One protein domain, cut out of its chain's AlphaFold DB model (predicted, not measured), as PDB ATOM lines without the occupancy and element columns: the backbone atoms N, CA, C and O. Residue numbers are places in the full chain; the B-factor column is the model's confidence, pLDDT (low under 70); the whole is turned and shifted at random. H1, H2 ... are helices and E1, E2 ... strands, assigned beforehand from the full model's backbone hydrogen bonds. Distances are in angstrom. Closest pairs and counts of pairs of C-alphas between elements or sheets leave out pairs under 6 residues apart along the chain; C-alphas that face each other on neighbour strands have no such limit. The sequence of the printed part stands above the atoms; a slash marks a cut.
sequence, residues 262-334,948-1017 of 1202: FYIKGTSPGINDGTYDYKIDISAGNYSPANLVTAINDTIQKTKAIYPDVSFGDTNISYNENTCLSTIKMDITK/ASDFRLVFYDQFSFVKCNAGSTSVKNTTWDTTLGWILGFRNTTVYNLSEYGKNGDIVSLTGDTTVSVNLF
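Overview. This is residues 262 to 334 and 948 to 1017 of the 1202 residues of an uncharacterized protein of viral metagenome (UniProt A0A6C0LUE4). With little regular structure, two small antiparallel sheets, E2-E1-E5-E6 and E3-E4-E7, are bridged by long helix H1, packed on edge strands E2 and E3; short H2 grazes both sheets, and residues 965 to 970 stick out. The 143 printed residues run E1, E2, H1, E3, E4, E5, H2, E6, E7, class mixed, with 52 in named elements. The whole is compact, radius of gyration of the C-alphas 15.3 A, spanning 43 by 41 by 29 A.

Along the chain. E1, residues 262 to 266, begins at C-alpha (135.802, 60.843, 353.385). E2 is 278 to 281, H1 289 to 306, 26.0 A long, E3 316 to 319, E4 326 to 330, E5 951 to 954, H2 980 to 984, E6 991 to 993, and E7 1004 to 1007, ending at C-alpha (150.552, 56.611, 356.071).

Arrangement. Hairpin E1 and E2 has N 264 and O 278 within hydrogen-bond range, 2.9 A. H1 is on E3-E4-E7, height 6.7 A, along E3; closest C-alphas, Asn 297 and Asn 316, are 5.8 A apart. Every O i to N i+4 pair in H1 and H2 is within range.

Size, cuts and confidence. Residues 335 to 947 are cut out; C-alphas 334 and 948 are 9.4 A apart. Links E1 to E2 and E5 to H2 are long. Low-confidence stretches include residues 962 to 974.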
ATOM      1  N   PHE A 262     134.956  60.577 354.549       92.56
ATOM      2  CA  PHE A 262     135.802  60.843 353.385       92.56
ATOM      3  C   PHE A 262     135.248  60.104 352.158       92.56
ATOM      4  O   PHE A 262     134.384  59.233 352.292       92.56
ATOM      5  N   TYR A 263     135.725  60.457 350.964       92.62
ATOM      6  CA  TYR A 263     135.328  59.800 349.716       92.62
ATOM      7  C   TYR A 263     136.493  59.067 349.054       92.62
ATOM      8  O   TYR A 263     137.635  59.520 349.096       92.62
ATOM      9  N   ILE A 264     136.167  57.978 348.369       94.38
ATOM     10  CA  ILE A 264     136.998  57.350 347.345       94.38
ATOM     11  C   ILE A 264     136.332  57.683 346.012       94.38
ATOM     12  O   ILE A 264     135.220  57.226 345.768       94.38
ATOM     13  N   LYS A 265     136.969  58.513 345.183       92.56
ATOM     14  CA  LYS A 265     136.386  59.020 343.930       92.56
ATOM     15  C   LYS A 265     137.127  58.472 342.720       92.56
ATOM     16  O   LYS A 265     138.357  58.420 342.749       92.56
ATOM     17  N   GLY A 266     136.409  58.095 341.666       91.94
ATOM     18  CA  GLY A 266     137.024  57.674 340.404       91.94
ATOM     19  C   GLY A 266     137.691  58.846 339.680       91.94
ATOM     20  O   GLY A 266     137.187  59.970 339.692       91.94
ATOM     21  N   THR A 267     138.849  58.605 339.064       90.12
ATOM     22  CA  THR A 267     139.595  59.622 338.297       90.12
ATOM     23  C   THR A 267     139.762  59.264 336.830       90.12
ATOM     24  O   THR A 267     139.944  60.158 336.005       90.12
ATOM     25  N   SER A 268     139.685  57.978 336.491       92.12
ATOM     26  CA  SER A 268     139.884  57.505 335.121       92.12
ATOM     27  C   SER A 268     138.630  57.663 334.249       92.12
ATOM     28  O   SER A 268     137.510  57.616 334.771       92.12
ATOM     29  N   PRO A 269     138.781  57.808 332.915       91.94
ATOM     30  CA  PRO A 269     137.649  57.886 331.995       91.94
ATOM     31  C   PRO A 269     136.679  56.718 332.181       91.94
ATOM     32  O   PRO A 269     137.084  55.552 332.265       91.94
ATOM     33  N   GLY A 270     135.391  57.039 332.241       90.81
ATOM     34  CA  GLY A 270     134.312  56.090 332.508       90.81
ATOM     35  C   GLY A 270     133.842  56.092 333.960       90.81
ATOM     36  O   GLY A 270     132.659  55.875 334.190       90.81
ATOM     37  N   ILE A 271     134.723  56.406 334.919       92.19
ATOM     38  CA  ILE A 271     134.398  56.422 336.357       92.19
ATOM     39  C   ILE A 271     134.573  57.797 337.025       92.19
ATOM     40  O   ILE A 271     134.427  57.921 338.236       92.19
ATOM     41  N   ASN A 272     134.893  58.835 336.253       89.62
ATOM     42  CA  ASN A 272     135.185  60.194 336.719       89.62
ATOM     43  C   ASN A 272     133.975  61.153 336.678       89.62
ATOM     44  O   ASN A 272     134.154  62.370 336.691       89.62
ATOM     45  N   ASP A 273     132.756  60.619 336.622       83.69
ATOM     46  CA  ASP A 273     131.490  61.361 336.510       83.69
ATOM     47  C   ASP A 273     130.771  61.578 337.861       83.69
ATOM     48  O   ASP A 273     129.725  62.222 337.914       83.69
ATOM     49  N   GLY A 274     131.329  61.047 338.956       83.69
ATOM     50  CA  GLY A 274     130.752  61.084 340.304       83.69
ATOM     51  C   GLY A 274     129.794  59.929 340.624       83.69
ATOM     52  O   GLY A 274     129.442  59.740 341.787       83.69
ATOM     53  N   THR A 275     129.410  59.106 339.641       87.06
ATOM     54  CA  THR A 275     128.565  57.911 339.850       87.06
ATOM     55  C   THR A 275     129.309  56.829 340.645       87.06
ATOM     56  O   THR A 275     128.695  56.013 341.333       87.06
ATOM     57  N   TYR A 276     130.642  56.842 340.580       90.69
ATOM     58  CA  TYR A 276     131.543  55.860 341.190       90.69
ATOM     59  C   TYR A 276     132.276  56.406 342.424       90.69
ATOM     60  O   TYR A 276     133.399  55.992 342.720       90.69
ATOM     61  N   ASP A 277     131.638  57.336 343.139       91.88
ATOM     62  CA  ASP A 277     132.141  57.907 344.386       91.88
ATOM     63  C   ASP A 277     131.640  57.096 345.592       91.88
ATOM     64  O   ASP A 277     130.449  57.074 345.909       91.88
ATOM     65  N   TYR A 278     132.559  56.458 346.319       93.31
ATOM     66  CA  TYR A 278     132.239  55.678 347.514       93.31
ATOM     67  C   TYR A 278     132.467  56.513 348.767       93.31
ATOM     68  O   TYR A 278     133.580  56.966 349.047       93.31
ATOM     69  N   LYS A 279     131.404  56.707 349.546       92.00
ATOM     70  CA  LYS A 279     131.452  57.446 350.807       92.00
ATOM     71  C   LYS A 279     131.768  56.513 351.968       92.00
ATOM     72  O   LYS A 279     131.090  55.504 352.147       92.00
ATOM     73  N   ILE A 280     132.750  56.886 352.783       94.25
ATOM     74  CA  ILE A 280     133.051  56.225 354.053       94.25
ATOM     75  C   ILE A 280     132.711  57.200 355.176       94.25
ATOM     76  O   ILE A 280     133.478  58.123 355.445       94.25
ATOM     77  N   ASP A 281     131.551  57.024 355.810       91.75
ATOM     78  CA  ASP A 281     131.102  57.827 356.945       91.75
ATOM     79  C   ASP A 281     130.988  57.032 358.251       91.75
ATOM     80  O   ASP A 281     130.621  55.858 358.285       91.75
ATOM     81  N   ILE A 282     131.312  57.694 359.357       92.69
ATOM     82  CA  ILE A 282     131.208  57.137 360.708       92.69
ATOM     83  C   ILE A 282     130.209  57.939 361.539       92.69
ATOM     84  O   ILE A 282     129.910  59.097 361.241       92.69
ATOM     85  N   SER A 283     129.660  57.334 362.590       89.50
ATOM     86  CA  SER A 283     128.744  58.034 363.494       89.50
ATOM     87  C   SER A 283     129.439  59.193 364.227       89.50
ATOM     88  O   SER A 283     130.657  59.217 364.379       89.50
ATOM     89  N   ALA A 284     128.658  60.181 364.667       85.81
ATOM     90  CA  ALA A 284     129.188  61.242 365.516       85.81
ATOM     91  C   ALA A 284     129.497  60.690 366.919       85.81
ATOM     92  O   ALA A 284     128.742  59.864 367.434       85.81
ATOM     93  N   GLY A 285     130.589  61.142 367.534       84.69
ATOM     94  CA  GLY A 285     131.001  60.650 368.845       84.69
ATOM     95  C   GLY A 285     132.431  61.007 369.250       84.69
ATOM     96  O   GLY A 285     133.159  61.714 368.548       84.69
ATOM     97  N   ASN A 286     132.822  60.483 370.413       84.19
ATOM     98  CA  ASN A 286     134.191  60.501 370.923       84.19
ATOM     99  C   ASN A 286     134.795  59.104 370.775       84.19
ATOM    100  O   ASN A 286     134.206  58.123 371.234       84.19
ATOM    101  N   TYR A 287     135.968  59.023 370.151       85.94
ATOM    102  CA  TYR A 287     136.635  57.769 369.812       85.94
ATOM    103  C   TYR A 287     138.044  57.741 370.405       85.94
ATOM    104  O   TYR A 287     138.733  58.755 370.406       85.94
ATOM    105  N   SER A 288     138.501  56.575 370.868       87.69
ATOM    106  CA  SER A 288     139.942  56.328 371.006       87.69
ATOM    107  C   SER A 288     140.553  56.082 369.617       87.69
ATOM    108  O   SER A 288     139.809  55.720 368.700       87.69
ATOM    109  N   PRO A 289     141.880  56.215 369.427       87.88
ATOM    110  CA  PRO A 289     142.506  55.934 368.132       87.88
ATOM    111  C   PRO A 289     142.177  54.529 367.594       87.88
ATOM    112  O   PRO A 289     141.794  54.382 366.435       87.88
ATOM    113  N   ALA A 290     142.215  53.507 368.456       88.56
ATOM    114  CA  ALA A 290     141.866  52.134 368.089       88.56
ATOM    115  C   ALA A 290     140.372  51.964 367.740       88.56
ATOM    116  O   ALA A 290     140.027  51.327 366.740       88.56
ATOM    117  N   ASN A 291     139.470  52.574 368.521       91.00
ATOM    118  CA  ASN A 291     138.029  52.499 368.256       91.00
ATOM    119  C   ASN A 291     137.645  53.258 366.978       91.00
ATOM    120  O   ASN A 291     136.715  52.851 366.289       91.00
ATOM    121  N   LEU A 292     138.358  54.341 366.646       91.69
ATOM    122  CA  LEU A 292     138.153  55.099 365.412       91.69
ATOM    123  C   LEU A 292     138.476  54.250 364.179       91.69
ATOM    124  O   LEU A 292     137.661  54.149 363.266       91.69
ATOM    125  N   VAL A 293     139.641  53.598 364.179       93.44
ATOM    126  CA  VAL A 293     140.052  52.675 363.110       93.44
ATOM    127  C   VAL A 293     139.065  51.517 362.970       93.44
ATOM    128  O   VAL A 293     138.687  51.168 361.854       93.44
ATOM    129  N   THR A 294     138.581  50.974 364.089       94.94
ATOM    130  CA  THR A 294     137.542  49.931 364.086       94.94
ATOM    131  C   THR A 294     136.251  50.431 363.432       94.94
ATOM    132  O   THR A 294     135.751  49.794 362.510       94.94
ATOM    133  N   ALA A 295     135.757  51.613 363.819       94.81
ATOM    134  CA  ALA A 295     134.538  52.192 363.256       94.81
ATOM    135  C   ALA A 295     134.642  52.460 361.743       94.81
ATOM    136  O   ALA A 295     133.684  52.222 361.007       94.81
ATOM    137  N   ILE A 296     135.802  52.924 361.264       95.69
ATOM    138  CA  ILE A 296     136.049  53.124 359.828       95.69
ATOM    139  C   ILE A 296     136.057  51.778 359.097       95.69
ATOM    140  O   ILE A 296     135.411  51.649 358.058       95.69
ATOM    141  N   ASN A 297     136.747  50.770 359.638       96.62
ATOM    142  CA  ASN A 297     136.783  49.430 359.051       96.62
ATOM    143  C   ASN A 297     135.384  48.797 358.979       96.62
ATOM    144  O   ASN A 297     135.048  48.209 357.951       96.62
ATOM    145  N   ASP A 298     134.541  48.978 359.996       96.00
ATOM    146  CA  ASP A 298     133.145  48.525 359.976       96.00
ATOM    147  C   ASP A 298     132.334  49.208 358.866       96.00
ATOM    148  O   ASP A 298     131.554  48.551 358.170       96.00
ATOM    149  N   THR A 299     132.519  50.517 358.655       95.62
ATOM    150  CA  THR A 299     131.889  51.218 357.527       95.62
ATOM    151  C   THR A 299     132.422  50.711 356.191       95.62
ATOM    152  O   THR A 299     131.620  50.477 355.294       95.62
ATOM    153  N   ILE A 300     133.727  50.456 356.052       95.06
ATOM    154  CA  ILE A 300     134.289  49.857 354.833       95.06
ATOM    155  C   ILE A 300     133.602  48.511 354.541       95.06
ATOM    156  O   ILE A 300     133.200  48.279 353.404       95.06
ATOM    157  N   GLN A 301     133.380  47.653 355.545       94.31
ATOM    158  CA  GLN A 301     132.638  46.395 355.355       94.31
ATOM    159  C   GLN A 301     131.177  46.620 354.931       94.31
ATOM    160  O   GLN A 301     130.666  45.895 354.077       94.31
ATOM    161  N   LYS A 302     130.501  47.645 355.464       94.44
ATOM    162  CA  LYS A 302     129.151  48.021 355.005       94.44
ATOM    163  C   LYS A 302     129.164  48.496 353.554       94.44
ATOM    164  O   LYS A 302     128.316  48.073 352.778       94.44
ATOM    165  N   THR A 303     130.142  49.312 353.167       92.81
ATOM    166  CA  THR A 303     130.316  49.780 351.787       92.81
ATOM    167  C   THR A 303     130.548  48.603 350.834       92.81
ATOM    168  O   THR A 303     129.919  48.564 349.781       92.81
ATOM    169  N   LYS A 304     131.333  47.587 351.235       91.06
ATOM    170  CA  LYS A 304     131.489  46.327 350.476       91.06
ATOM    171  C   LYS A 304     130.151  45.630 350.214       91.06
ATOM    172  O   LYS A 304     129.936  45.117 349.122       91.06
ATOM    173  N   ALA A 305     129.247  45.622 351.193       90.50
ATOM    174  CA  ALA A 305     127.924  45.014 351.049       90.50
ATOM    175  C   ALA A 305     126.949  45.857 350.202       90.50
ATOM    176  O   ALA A 305     126.059  45.296 349.567       90.50
ATOM    177  N   ILE A 306     127.099  47.188 350.191       92.25
ATOM    178  CA  ILE A 306     126.264  48.110 349.399       92.25
ATOM    179  C   ILE A 306     126.669  48.104 347.919       92.25
ATOM    180  O   ILE A 306     125.797  48.187 347.055       92.25
ATOM    181  N   TYR A 307     127.969  47.983 347.628       90.94
ATOM    182  CA  TYR A 307     128.531  48.019 346.273       90.94
ATOM    183  C   TYR A 307     129.206  46.686 345.897       90.94
ATOM    184  O   TYR A 307     130.426  46.636 345.731       90.94
ATOM    185  N   PRO A 308     128.436  45.590 345.751       89.25
ATOM    186  CA  PRO A 308     128.971  44.261 345.435       89.25
ATOM    187  C   PRO A 308     129.578  44.151 344.026       89.25
ATOM    188  O   PRO A 308     130.285  43.190 343.726       89.25
ATOM    189  N   ASP A 309     129.332  45.127 343.148       89.75
ATOM    190  CA  ASP A 309     129.905  45.171 341.802       89.75
ATOM    191  C   ASP A 309     131.366  45.669 341.772       89.75
ATOM    192  O   ASP A 309     131.998  45.692 340.708       89.75
ATOM    193  N   VAL A 310     131.899  46.068 342.932       91.31
ATOM    194  CA  VAL A 310     133.261  46.556 343.153       91.31
ATOM    195  C   VAL A 310     133.914  45.696 344.226       91.31
ATOM    196  O   VAL A 310     133.395  45.542 345.329       91.31
ATOM    197  N   SER A 311     135.095  45.160 343.934       91.75
ATOM    198  CA  SER A 311     135.902  44.508 344.959       91.75
ATOM    199  C   SER A 311     136.669  45.570 345.733       91.75
ATOM    200  O   SER A 311     137.428  46.322 345.135       91.75
ATOM    201  N   PHE A 312     136.509  45.609 347.053       91.31
ATOM    202  CA  PHE A 312     137.379  46.385 347.947       91.31
ATOM    203  C   PHE A 312     138.448  45.505 348.613       91.31
ATOM    204  O   PHE A 312     138.991  45.924 349.635       91.31
ATOM    205  N   GLY A 313     138.688  44.283 348.115       89.75
ATOM    206  CA  GLY A 313     139.783  43.392 348.526       89.75
ATOM    207  C   GLY A 313     140.190  43.495 350.001       89.75
ATOM    208  O   GLY A 313     139.340  43.418 350.898       89.75
ATOM    209  N   ASP A 314     141.472  43.761 350.238       90.44
ATOM    210  CA  ASP A 314     142.075  43.993 351.557       90.44
ATOM    211  C   ASP A 314     141.958  45.442 352.073       90.44
ATOM    212  O   ASP A 314     142.647  45.811 353.028       90.44
ATOM    213  N   THR A 315     141.119  46.284 351.461       94.75
ATOM    214  CA  THR A 315     140.971  47.691 351.862       94.75
ATOM    215  C   THR A 315     140.622  47.784 353.343       94.75
ATOM    216  O   THR A 315     139.596  47.248 353.781       94.75
ATOM    217  N   ASN A 316     141.486  48.454 354.103       95.06
ATOM    218  CA  ASN A 316     141.351  48.671 355.535       95.06
ATOM    219  C   ASN A 316     142.177  49.882 355.990       95.06
ATOM    220  O   ASN A 316     143.006  50.422 355.259       95.06
ATOM    221  N   ILE A 317     141.947  50.308 357.223       95.44
ATOM    222  CA  ILE A 317     142.816  51.232 357.942       95.44
ATOM    223  C   ILE A 317     143.424  50.516 359.151       95.44
ATOM    224  O   ILE A 317     142.791  49.659 359.771       95.44
ATOM    225  N   SER A 318     144.663  50.864 359.484       95.25
ATOM    226  CA  SER A 318     145.404  50.353 360.639       95.25
ATOM    227  C   SER A 318     145.982  51.502 361.467       95.25
ATOM    228  O   SER A 318     146.196  52.599 360.952       95.25
ATOM    229  N   TYR A 319     146.213  51.257 362.757       95.31
ATOM    230  CA  TYR A 319     146.835  52.200 363.688       95.31
ATOM    231  C   TYR A 319     147.986  51.516 364.416       95.31
ATOM    232  O   TYR A 319     147.828  50.403 364.919       95.31
ATOM    233  N   ASN A 320     149.137  52.178 364.470       93.19
ATOM    234  CA  ASN A 320     150.302  51.700 365.199       93.19
ATOM    235  C   ASN A 320     150.390  52.418 366.551       93.19
ATOM    236  O   ASN A 320     150.618  53.623 366.599       93.19
ATOM    237  N   GLU A 321     150.251  51.675 367.648       90.06
ATOM    238  CA  GLU A 321     150.261  52.234 369.009       90.06
ATOM    239  C   GLU A 321     151.624  52.812 369.425       90.06
ATOM    240  O   GLU A 321     151.677  53.693 370.278       90.06
ATOM    241  N   ASN A 322     152.727  52.360 368.814       91.00
ATOM    242  CA  ASN A 322     154.073  52.839 369.140       91.00
ATOM    243  C   ASN A 322     154.402  54.164 368.443       91.00
ATOM    244  O   ASN A 322     155.062  55.021 369.023       91.00
ATOM    245  N   THR A 323     153.983  54.321 367.183       91.25
ATOM    246  CA  THR A 323     154.236  55.545 366.400       91.25
ATOM    247  C   THR A 323     153.068  56.523 366.438       91.25
ATOM    248  O   THR A 323     153.215  57.672 366.027       91.25
ATOM    249  N   CYS A 324     151.903  56.079 366.913       91.44
ATOM    250  CA  CYS A 324     150.633  56.796 366.879       91.44
ATOM    251  C   CYS A 324     150.169  57.201 365.465       91.44
ATOM    252  O   CYS A 324     149.311  58.079 365.337       91.44
ATOM    253  N   LEU A 325     150.713  56.586 364.410       92.62
ATOM    254  CA  LEU A 325     150.356  56.859 363.015       92.62
ATOM    255  C   LEU A 325     149.241  55.925 362.538       92.62
ATOM    256  O   LEU A 325     149.164  54.765 362.957       92.62
ATOM    257  N   SER A 326     148.398  56.431 361.637       94.69
ATOM    258  CA  SER A 326     147.435  55.614 360.897       94.69
ATOM    259  C   SER A 326     147.936  55.317 359.483       94.69
ATOM    260  O   SER A 326     148.600  56.151 358.866       94.69
ATOM    261  N   THR A 327     147.610  54.134 358.964       94.88
ATOM    262  CA  THR A 327     147.916  53.730 357.587       94.88
ATOM    263  C   THR A 327     146.658  53.186 356.924       94.88
ATOM    264  O   THR A 327     146.059  52.231 357.424       94.88
ATOM    265  N   ILE A 328     146.264  53.784 355.801       94.50
ATOM    266  CA  ILE A 328     145.151  53.343 354.954       94.50
ATOM    267  C   ILE A 328     145.712  52.479 353.829       94.50
ATOM    268  O   ILE A 328     146.553  52.935 353.056       94.50
ATOM    269  N   LYS A 329     145.220  51.244 353.728       93.88
ATOM    270  CA  LYS A 329     145.483  50.305 352.640       93.88
ATOM    271  C   LYS A 329     144.290  50.327 351.684       93.88
ATOM    272  O   LYS A 329     143.162  50.087 352.107       93.88
ATOM    273  N   MET A 330     144.541  50.598 350.409       92.88
ATOM    274  CA  MET A 330     143.552  50.674 349.335       92.88
ATOM    275  C   MET A 330     143.771  49.536 348.342       92.88
ATOM    276  O   MET A 330     144.763  49.505 347.618       92.88
ATOM    277  N   ASP A 331     142.812  48.620 348.299       92.88
ATOM    278  CA  ASP A 331     142.739  47.503 347.361       92.88
ATOM    279  C   ASP A 331     141.346  47.515 346.738       92.88
ATOM    280  O   ASP A 331     140.407  46.924 347.265       92.88
ATOM    281  N   ILE A 332     141.182  48.292 345.671       91.69
ATOM    282  CA  ILE A 332     139.909  48.445 344.972       91.69
ATOM    283  C   ILE A 332     140.069  47.973 343.533       91.69
ATOM    284  O   ILE A 332     141.015  48.354 342.848       91.69
ATOM    285  N   THR A 333     139.155  47.117 343.081       92.31
ATOM    286  CA  THR A 333     139.141  46.569 341.726       92.31
ATOM    287  C   THR A 333     137.723  46.566 341.166       92.31
ATOM    288  O   THR A 333     136.792  46.053 341.788       92.31
ATOM    289  N   LYS A 334     137.563  47.087 339.947       92.19
ATOM    290  CA  LYS A 334     136.308  47.053 339.184       92.19
ATOM    291  C   LYS A 334     136.582  46.565 337.763       92.19
ATOM    292  O   LYS A 334     137.441  47.118 337.084       92.19
ATOM    293  N   ALA A 948     143.275  50.501 342.220       92.50
ATOM    294  CA  ALA A 948     143.458  51.607 343.161       92.50
ATOM    295  C   ALA A 948     144.013  52.885 342.511       92.50
ATOM    296  O   ALA A 948     143.532  53.965 342.833       92.50
ATOM    297  N   SER A 949     144.936  52.778 341.553       92.12
ATOM    298  CA  SER A 949     145.498  53.918 340.813       92.12
ATOM    299  C   SER A 949     144.474  54.722 339.997       92.12
ATOM    300  O   SER A 949     144.726  55.884 339.692       92.12
ATOM    301  N   ASP A 950     143.316  54.145 339.670       92.69
ATOM    302  CA  ASP A 950     142.223  54.805 338.944       92.69
ATOM    303  C   ASP A 950     141.274  55.597 339.865       92.69
ATOM    304  O   ASP A 950     140.250  56.123 339.414       92.69
ATOM    305  N   PHE A 951     141.599  55.670 341.159       92.75
ATOM    306  CA  PHE A 951     140.845  56.385 342.179       92.75
ATOM    307  C   PHE A 951     141.718  57.404 342.920       92.75
ATOM    308  O   PHE A 951     142.948  57.361 342.930       92.75
ATOM    309  N   ARG A 952     141.050  58.321 343.617       91.81
ATOM    310  CA  ARG A 952     141.655  59.254 344.569       91.81
ATOM    311  C   ARG A 952     140.922  59.228 345.899       91.81
ATOM    312  O   ARG A 952     139.700  59.071 345.947       91.81
ATOM    313  N   LEU A 953     141.667  59.441 346.974       92.56
ATOM    314  CA  LEU A 953     141.126  59.612 348.316       92.56
ATOM    315  C   LEU A 953     140.884  61.100 348.577       92.56
ATOM    316  O   LEU A 953     141.787  61.913 348.390       92.56
ATOM    317  N   VAL A 954     139.676  61.466 348.997       90.44
ATOM    318  CA  VAL A 954     139.267  62.859 349.221       90.44
ATOM    319  C   VAL A 954     138.822  63.038 350.666       90.44
ATOM    320  O   VAL A 954     137.724  62.626 351.048       90.44
ATOM    321  N   PHE A 955     139.675  63.681 351.461       88.88
ATOM    322  CA  PHE A 955     139.395  64.038 352.852       88.88
ATOM    323  C   PHE A 955     138.724  65.399 353.002       88.88
ATOM    324  O   PHE A 955     138.042  65.623 353.996       88.88
ATOM    325  N   TYR A 956     138.917  66.300 352.034       84.00
ATOM    326  CA  TYR A 956     138.224  67.582 351.983       84.00
ATOM    327  C   TYR A 956     138.192  68.153 350.561       84.00
ATOM    328  O   TYR A 956     139.223  68.233 349.889       84.00
ATOM    329  N   ASP A 957     137.017  68.619 350.137       75.44
ATOM    330  CA  ASP A 957     136.836  69.478 348.970       75.44
ATOM    331  C   ASP A 957     135.683  70.469 349.194       75.44
ATOM    332  O   ASP A 957     134.724  70.183 349.912       75.44
ATOM    333  N   GLN A 958     135.780  71.648 348.574       66.62
ATOM    334  CA  GLN A 958     134.871  72.776 348.824       66.62
ATOM    335  C   GLN A 958     133.415  72.541 348.390       66.62
ATOM    336  O   GLN A 958     132.546  73.332 348.749       66.62
ATOM    337  N   PHE A 959     133.143  71.492 347.611       68.00
ATOM    338  CA  PHE A 959     131.819  71.217 347.054       68.00
ATOM    339  C   PHE A 959     131.115  70.072 347.789       68.00
ATOM    340  O   PHE A 959     129.914  70.139 348.035       68.00
ATOM    341  N   SER A 960     131.857  69.039 348.185       70.31
ATOM    342  CA  SER A 960     131.307  67.802 348.754       70.31
ATOM    343  C   SER A 960     131.191  67.828 350.282       70.31
ATOM    344  O   SER A 960     130.507  66.977 350.852       70.31
ATOM    345  N   PHE A 961     131.834  68.793 350.953       71.44
ATOM    346  CA  PHE A 961     131.866  68.942 352.422       71.44
ATOM    347  C   PHE A 961     130.968  70.086 352.925       71.44
ATOM    348  O   PHE A 961     131.256  70.763 353.914       71.44
ATOM    349  N   VAL A 962     129.853  70.294 352.226       64.62
ATOM    350  CA  VAL A 962     128.889  71.368 352.469       64.62
ATOM    351  C   VAL A 962     127.609  70.794 353.091       64.62
ATOM    352  O   VAL A 962     127.053  69.827 352.569       64.62
ATOM    353  N   LYS A 963     127.108  71.380 354.193       57.97
ATOM    354  CA  LYS A 963     125.808  71.009 354.790       57.97
ATOM    355  C   LYS A 963     124.911  72.220 355.062       57.97
ATOM    356  O   LYS A 963     125.346  73.246 355.583       57.97
ATOM    357  N   CYS A 964     123.626  72.061 354.747       49.56
ATOM    358  CA  CYS A 964     122.559  72.995 355.107       49.56
ATOM    359  C   CYS A 964     121.825  72.461 356.343       49.56
ATOM    360  O   CYS A 964     121.204  71.402 356.272       49.56
ATOM    361  N   ASN A 965     121.863  73.188 357.463       48.88
ATOM    362  CA  ASN A 965     121.182  72.769 358.691       48.88
ATOM    363  C   ASN A 965     119.788  73.408 358.784       48.88
ATOM    364  O   ASN A 965     119.618  74.595 358.484       48.88
ATOM    365  N   ALA A 966     118.791  72.635 359.227       38.53
ATOM    366  CA  ALA A 966     117.435  73.130 359.462       38.53
ATOM    367  C   ALA A 966     117.455  74.240 360.531       38.53
ATOM    368  O   ALA A 966     117.926  74.020 361.644       38.53
ATOM    369  N   GLY A 967     116.976  75.438 360.180       40.41
ATOM    370  CA  GLY A 967     117.009  76.624 361.047       40.41
ATOM    371  C   GLY A 967     118.240  77.527 360.883       40.41
ATOM    372  O   GLY A 967     118.300  78.569 361.530       40.41
ATOM    373  N   SER A 968     119.194  77.186 360.007       43.00
ATOM    374  CA  SER A 968     120.291  78.092 359.631       43.00
ATOM    375  C   SER A 968     119.931  78.927 358.397       43.00
ATOM    376  O   SER A 968     119.349  78.416 357.441       43.00
ATOM    377  N   THR A 969     120.267  80.220 358.413       36.03
ATOM    378  CA  THR A 969     120.063  81.156 357.289       36.03
ATOM    379  C   THR A 969     121.208  81.132 356.272       36.03
ATOM    380  O   THR A 969     121.148  81.842 355.270       36.03
ATOM    381  N   SER A 970     122.250  80.324 356.502       48.09
ATOM    382  CA  SER A 970     123.410  80.195 355.621       48.09
ATOM    383  C   SER A 970     123.980  78.776 355.601       48.09
ATOM    384  O   SER A 970     123.939  78.042 356.587       48.09
ATOM    385  N   VAL A 971     124.543  78.416 354.447       49.06
ATOM    386  CA  VAL A 971     125.342  77.208 354.248       49.06
ATOM    387  C   VAL A 971     126.609  77.301 355.105       49.06
ATOM    388  O   VAL A 971     127.324  78.302 355.024       49.06
ATOM    389  N   LYS A 972     126.889  76.284 355.928       53.31
ATOM    390  CA  LYS A 972     128.137  76.194 356.700       53.31
ATOM    391  C   LYS A 972     129.051  75.140 356.073       53.31
ATOM    392  O   LYS A 972     128.637  73.995 355.893       53.31
ATOM    393  N   ASN A 973     130.284  75.534 355.764       57.94
ATOM    394  CA  ASN A 973     131.323  74.626 355.282       57.94
ATOM    395  C   ASN A 973     132.136  74.099 356.467       57.94
ATOM    396  O   ASN A 973     132.426  74.853 357.396       57.94
ATOM    397  N   THR A 974     132.518  72.823 356.418       65.69
ATOM    398  CA  THR A 974     133.556  72.277 357.304       65.69
ATOM    399  C   THR A 974     134.897  72.909 356.951       65.69
ATOM    400  O   THR A 974     135.194  73.105 355.775       65.69
ATOM    401  N   THR A 975     135.720  73.227 357.946       71.44
ATOM    402  CA  THR A 975     137.127  73.556 357.705       71.44
ATOM    403  C   THR A 975     137.933  72.268 357.663       71.44
ATOM    404  O   THR A 975     137.636  71.299 358.364       71.44
ATOM    405  N   TRP A 976     138.958  72.227 356.820       74.62
ATOM    406  CA  TRP A 976     139.714  71.002 356.573       74.62
ATOM    407  C   TRP A 976     140.310  70.392 357.864       74.62
ATOM    408  O   TRP A 976     140.328  69.171 358.012       74.62
ATOM    409  N   ASP A 977     140.701  71.228 358.830       73.81
ATOM    410  CA  ASP A 977     141.272  70.850 360.131       73.81
ATOM    411  C   ASP A 977     140.266  70.211 361.108       73.81
ATOM    412  O   ASP A 977     140.619  69.809 362.218       73.81
ATOM    413  N   THR A 978     139.003  70.105 360.697       74.81
ATOM    414  CA  THR A 978     137.954  69.386 361.428       74.81
ATOM    415  C   THR A 978     137.560  68.075 360.751       74.81
ATOM    416  O   THR A 978     136.735  67.347 361.291       74.81
ATOM    417  N   THR A 979     138.143  67.737 359.595       83.44
ATOM    418  CA  THR A 979     137.797  66.525 358.833       83.44
ATOM    419  C   THR A 979     138.396  65.250 359.413       83.44
ATOM    420  O   THR A 979     139.404  65.259 360.121       83.44
ATOM    421  N   LEU A 980     137.808  64.112 359.039       88.00
ATOM    422  CA  LEU A 980     138.316  62.798 359.411       88.00
ATOM    423  C   LEU A 980     139.768  62.577 358.950       88.00
ATOM    424  O   LEU A 980     140.551  61.999 359.696       88.00
ATOM    425  N   GLY A 981     140.159  63.094 357.778       89.06
ATOM    426  CA  GLY A 981     141.548  63.021 357.300       89.06
ATOM    427  C   GLY A 981     142.537  63.712 358.234       89.06
ATOM    428  O   GLY A 981     143.549  63.117 358.609       89.06
ATOM    429  N   TRP A 982     142.190  64.917 358.696       86.44
ATOM    430  CA  TRP A 982     142.993  65.662 359.666       86.44
ATOM    431  C   TRP A 982     143.160  64.908 360.989       86.44
ATOM    432  O   TRP A 982     144.270  64.794 361.513       86.44
ATOM    433  N   ILE A 983     142.059  64.356 361.517       88.00
ATOM    434  CA  ILE A 983     142.046  63.577 362.765       88.00
ATOM    435  C   ILE A 983     142.914  62.320 362.637       88.00
ATOM    436  O   ILE A 983     143.612  61.961 363.584       88.00
ATOM    437  N   LEU A 984     142.908  61.675 361.467       90.75
ATOM    438  CA  LEU A 984     143.727  60.499 361.163       90.75
ATOM    439  C   LEU A 984     145.211  60.822 360.934       90.75
ATOM    440  O   LEU A 984     146.033  59.904 360.922       90.75
ATOM    441  N   GLY A 985     145.560  62.103 360.807       88.69
ATOM    442  CA  GLY A 985     146.939  62.568 360.701       88.69
ATOM    443  C   GLY A 985     147.401  62.909 359.285       88.69
ATOM    444  O   GLY A 985     148.561  63.282 359.129       88.69
ATOM    445  N   PHE A 986     146.526  62.839 358.278       89.25
ATOM    446  CA  PHE A 986     146.796  63.325 356.921       89.25
ATOM    447  C   PHE A 986     146.668  64.846 356.928       89.25
ATOM    448  O   PHE A 986     145.564  65.351 357.115       89.25
ATOM    449  N   ARG A 987     147.786  65.570 356.803       82.44
ATOM    450  CA  ARG A 987     147.877  67.034 356.968       82.44
ATOM    451  C   ARG A 987     148.545  67.771 355.804       82.44
ATOM    452  O   ARG A 987     148.419  68.989 355.722       82.44
ATOM    453  N   ASN A 988     149.241  67.072 354.914       79.88
ATOM    454  CA  ASN A 988     149.945  67.707 353.802       79.88
ATOM    455  C   ASN A 988     149.006  68.085 352.652       79.88
ATOM    456  O   ASN A 988     149.088  69.192 352.123       79.88
ATOM    457  N   THR A 989     148.084  67.192 352.286       78.38
ATOM    458  CA  THR A 989     147.096  67.427 351.223       78.38
ATOM    459  C   THR A 989     145.706  66.942 351.636       78.38
ATOM    460  O   THR A 989     145.547  66.102 352.525       78.38
ATOM    461  N   THR A 990     144.672  67.484 350.985       82.12
ATOM    462  CA  THR A 990     143.270  67.094 351.213       82.12
ATOM    463  C   THR A 990     142.766  66.039 350.229       82.12
ATOM    464  O   THR A 990     141.712  65.434 350.450       82.12
ATOM    465  N   VAL A 991     143.511  65.826 349.142       87.25
ATOM    466  CA  VAL A 991     143.219  64.884 348.063       87.25
ATOM    467  C   VAL A 991     144.498  64.128 347.724       87.25
ATOM    468  O   VAL A 991     145.524  64.751 347.456       87.25
ATOM    469  N   TYR A 992     144.421  62.801 347.705       88.69
ATOM    470  CA  TYR A 992     145.526  61.910 347.355       88.69
ATOM    471  C   TYR A 992     145.150  61.141 346.090       88.69
ATOM    472  O   TYR A 992     144.281  60.266 346.138       88.69
ATOM    473  N   ASN A 993     145.777  61.463 344.958       90.56
ATOM    474  CA  ASN A 993     145.633  60.667 343.738       90.56
ATOM    475  C   ASN A 993     146.423  59.374 343.917       90.56
ATOM    476  O   ASN A 993     147.644  59.413 344.029       90.56
ATOM    477  N   LEU A 994     145.753  58.225 343.960       90.88
ATOM    478  CA  LEU A 994     146.418  56.974 344.328       90.88
ATOM    479  C   LEU A 994     147.413  56.496 343.256       90.88
ATOM    480  O   LEU A 994     148.336  55.751 343.578       90.88
ATOM    481  N   SER A 995     147.286  56.979 342.016       89.62
ATOM    482  CA  SER A 995     148.264  56.778 340.938       89.62
ATOM    483  C   SER A 995     149.659  57.336 341.242       89.62
ATOM    484  O   SER A 995     150.634  56.864 340.666       89.62
ATOM    485  N   GLU A 996     149.784  58.308 342.150       88.25
ATOM    486  CA  GLU A 996     151.074  58.882 342.564       88.25
ATOM    487  C   GLU A 996     151.795  58.012 343.613       88.25
ATOM    488  O   GLU A 996     152.990  58.189 343.850       88.25
ATOM    489  N   TYR A 997     151.087  57.055 344.225       83.38
ATOM    490  CA  TYR A 997     151.560  56.275 345.377       83.38
ATOM    491  C   TYR A 997     151.666  54.763 345.102       83.38
ATOM    492  O   TYR A 997     152.067  54.009 345.988       83.38
ATOM    493  N   GLY A 998     151.342  54.298 343.891       68.94
ATOM    494  CA  GLY A 998     151.502  52.898 343.475       68.94
ATOM    495  C   GLY A 998     151.375  52.707 341.962       68.94
ATOM    496  O   GLY A 998     150.937  53.612 341.253       68.94
ATOM    497  N   LYS A 999     151.779  51.538 341.442       63.81
ATOM    498  CA  LYS A 999     151.613  51.200 340.015       63.81
ATOM    499  C   LYS A 999     150.243  50.554 339.769       63.81
ATOM    500  O   LYS A 999     149.591  50.075 340.694       63.81
ATOM    501  N   ASN A1000     149.803  50.517 338.506       55.53
ATOM    502  CA  ASN A1000     148.567  49.829 338.110       55.53
ATOM    503  C   ASN A1000     148.581  48.364 338.579       55.53
ATOM    504  O   ASN A1000     149.465  47.603 338.188       55.53
ATOM    505  N   GLY A1001     147.580  47.978 339.375       57.22
ATOM    506  CA  GLY A1001     147.458  46.634 339.954       57.22
ATOM    507  C   GLY A1001     148.002  46.465 341.375       57.22
ATOM    508  O   GLY A1001     147.766  45.408 341.957       57.22
ATOM    509  N   ASP A1002     148.662  47.476 341.949       66.88
ATOM    510  CA  ASP A1002     149.181  47.416 343.317       66.88
ATOM    511  C   ASP A1002     148.137  47.847 344.355       66.88
ATOM    512  O   ASP A1002     147.314  48.741 344.141       66.88
ATOM    513  N   ILE A1003     148.233  47.236 345.534       86.19
ATOM    514  CA  ILE A1003     147.590  47.733 346.744       86.19
ATOM    515  C   ILE A1003     148.330  49.004 347.174       86.19
ATOM    516  O   ILE A1003     149.502  48.954 347.551       86.19
ATOM    517  N   VAL A1004     147.641  50.142 347.160       90.75
ATOM    518  CA  VAL A1004     148.227  51.434 347.541       90.75
ATOM    519  C   VAL A1004     148.117  51.613 349.052       90.75
ATOM    520  O   VAL A1004     147.045  51.432 349.621       90.75
ATOM    521  N   SER A1005     149.213  51.969 349.721       91.12
ATOM    522  CA  SER A1005     149.223  52.217 351.170       91.12
ATOM    523  C   SER A1005     149.675  53.642 351.472       91.12
ATOM    524  O   SER A1005     150.759  54.048 351.067       91.12
ATOM    525  N   LEU A1006     148.856  54.386 352.211       91.44
ATOM    526  CA  LEU A1006     149.114  55.768 352.612       91.44
ATOM    527  C   LEU A1006     149.242  55.840 354.130       91.44
ATOM    528  O   LEU A1006     148.329  55.428 354.841       91.44
ATOM    529  N   THR A1007     150.354  56.371 354.631       92.06
ATOM    530  CA  THR A1007     150.552  56.611 356.071       92.06
ATOM    531  C   THR A1007     150.355  58.090 356.366       92.06
ATOM    532  O   THR A1007     150.828  58.925 355.601       92.06
ATOM    533  N   GLY A1008     149.645  58.409 357.450       87.62
ATOM    534  CA  GLY A1008     149.413  59.787 357.870       87.62
ATOM    535  C   GLY A1008     150.721  60.536 358.140       87.62
ATOM    536  O   GLY A1008     151.675  59.968 358.671       87.62
ATOM    537  N   ASP A1009     150.746  61.826 357.802       87.56
ATOM    538  CA  ASP A1009     151.905  62.709 357.993       87.56
ATOM    539  C   ASP A1009     152.214  62.958 359.480       87.56
ATOM    540  O   ASP A1009     153.334  63.298 359.859       87.56
ATOM    541  N   THR A1010     151.191  62.832 360.330       89.12
ATOM    542  CA  THR A1010     151.241  63.118 361.766       89.12
ATOM    543  C   THR A1010     150.443  62.093 362.573       89.12
ATOM    544  O   THR A1010     149.757  61.228 362.030       89.12
ATOM    545  N   THR A1011     150.529  62.181 363.900       89.19
ATOM    546  CA  THR A1011     149.839  61.268 364.814       89.19
ATOM    547  C   THR A1011     148.323  61.475 364.831       89.19
ATOM    548  O   THR A1011     147.837  62.613 364.796       89.19
ATOM    549  N   VAL A1012     147.574  60.383 365.008       87.50
ATOM    550  CA  VAL A1012     146.113  60.416 365.169       87.50
ATOM    551  C   VAL A1012     145.732  61.289 366.369       87.50
ATOM    552  O   VAL A1012     146.192  61.069 367.488       87.50
ATOM    553  N   SER A1013     144.880  62.286 366.134       81.44
ATOM    554  CA  SER A1013     144.543  63.343 367.095       81.44
ATOM    555  C   SER A1013     143.057  63.309 367.459       81.44
ATOM    556  O   SER A1013     142.256  64.063 366.915       81.44
ATOM    557  N   VAL A1014     142.677  62.440 368.402       76.50
ATOM    558  CA  VAL A1014     141.278  62.291 368.862       76.50
ATOM    559  C   VAL A1014     140.848  63.290 369.946       76.50
ATOM    560  O   VAL A1014     139.711  63.253 370.397       76.50
ATOM    561  N   ASN A1015     141.733  64.192 370.373       70.88
ATOM    562  CA  ASN A1015     141.391  65.302 371.264       70.88
ATOM    563  C   ASN A1015     141.329  66.577 370.425       70.88
ATOM    564  O   ASN A1015     142.342  67.248 370.239       70.88
ATOM    565  N   LEU A1016     140.156  66.870 369.858       66.56
ATOM    566  CA  LEU A1016     140.026  67.991 368.926       66.56
ATOM    567  C   LEU A1016     140.184  69.346 369.637       66.56
ATOM    568  O   LEU A1016     140.832  70.229 369.082       66.56
ATOM    569  N   PHE A1017     139.618  69.504 370.842       76.38
ATOM    570  CA  PHE A1017     139.573  70.769 371.587       76.38
ATOM    571  C   PHE A1017     140.556  70.777 372.760       76.38
ATOM    572  O   PHE A1017     140.466  69.925 373.644       76.38
TER     573      PHE A1017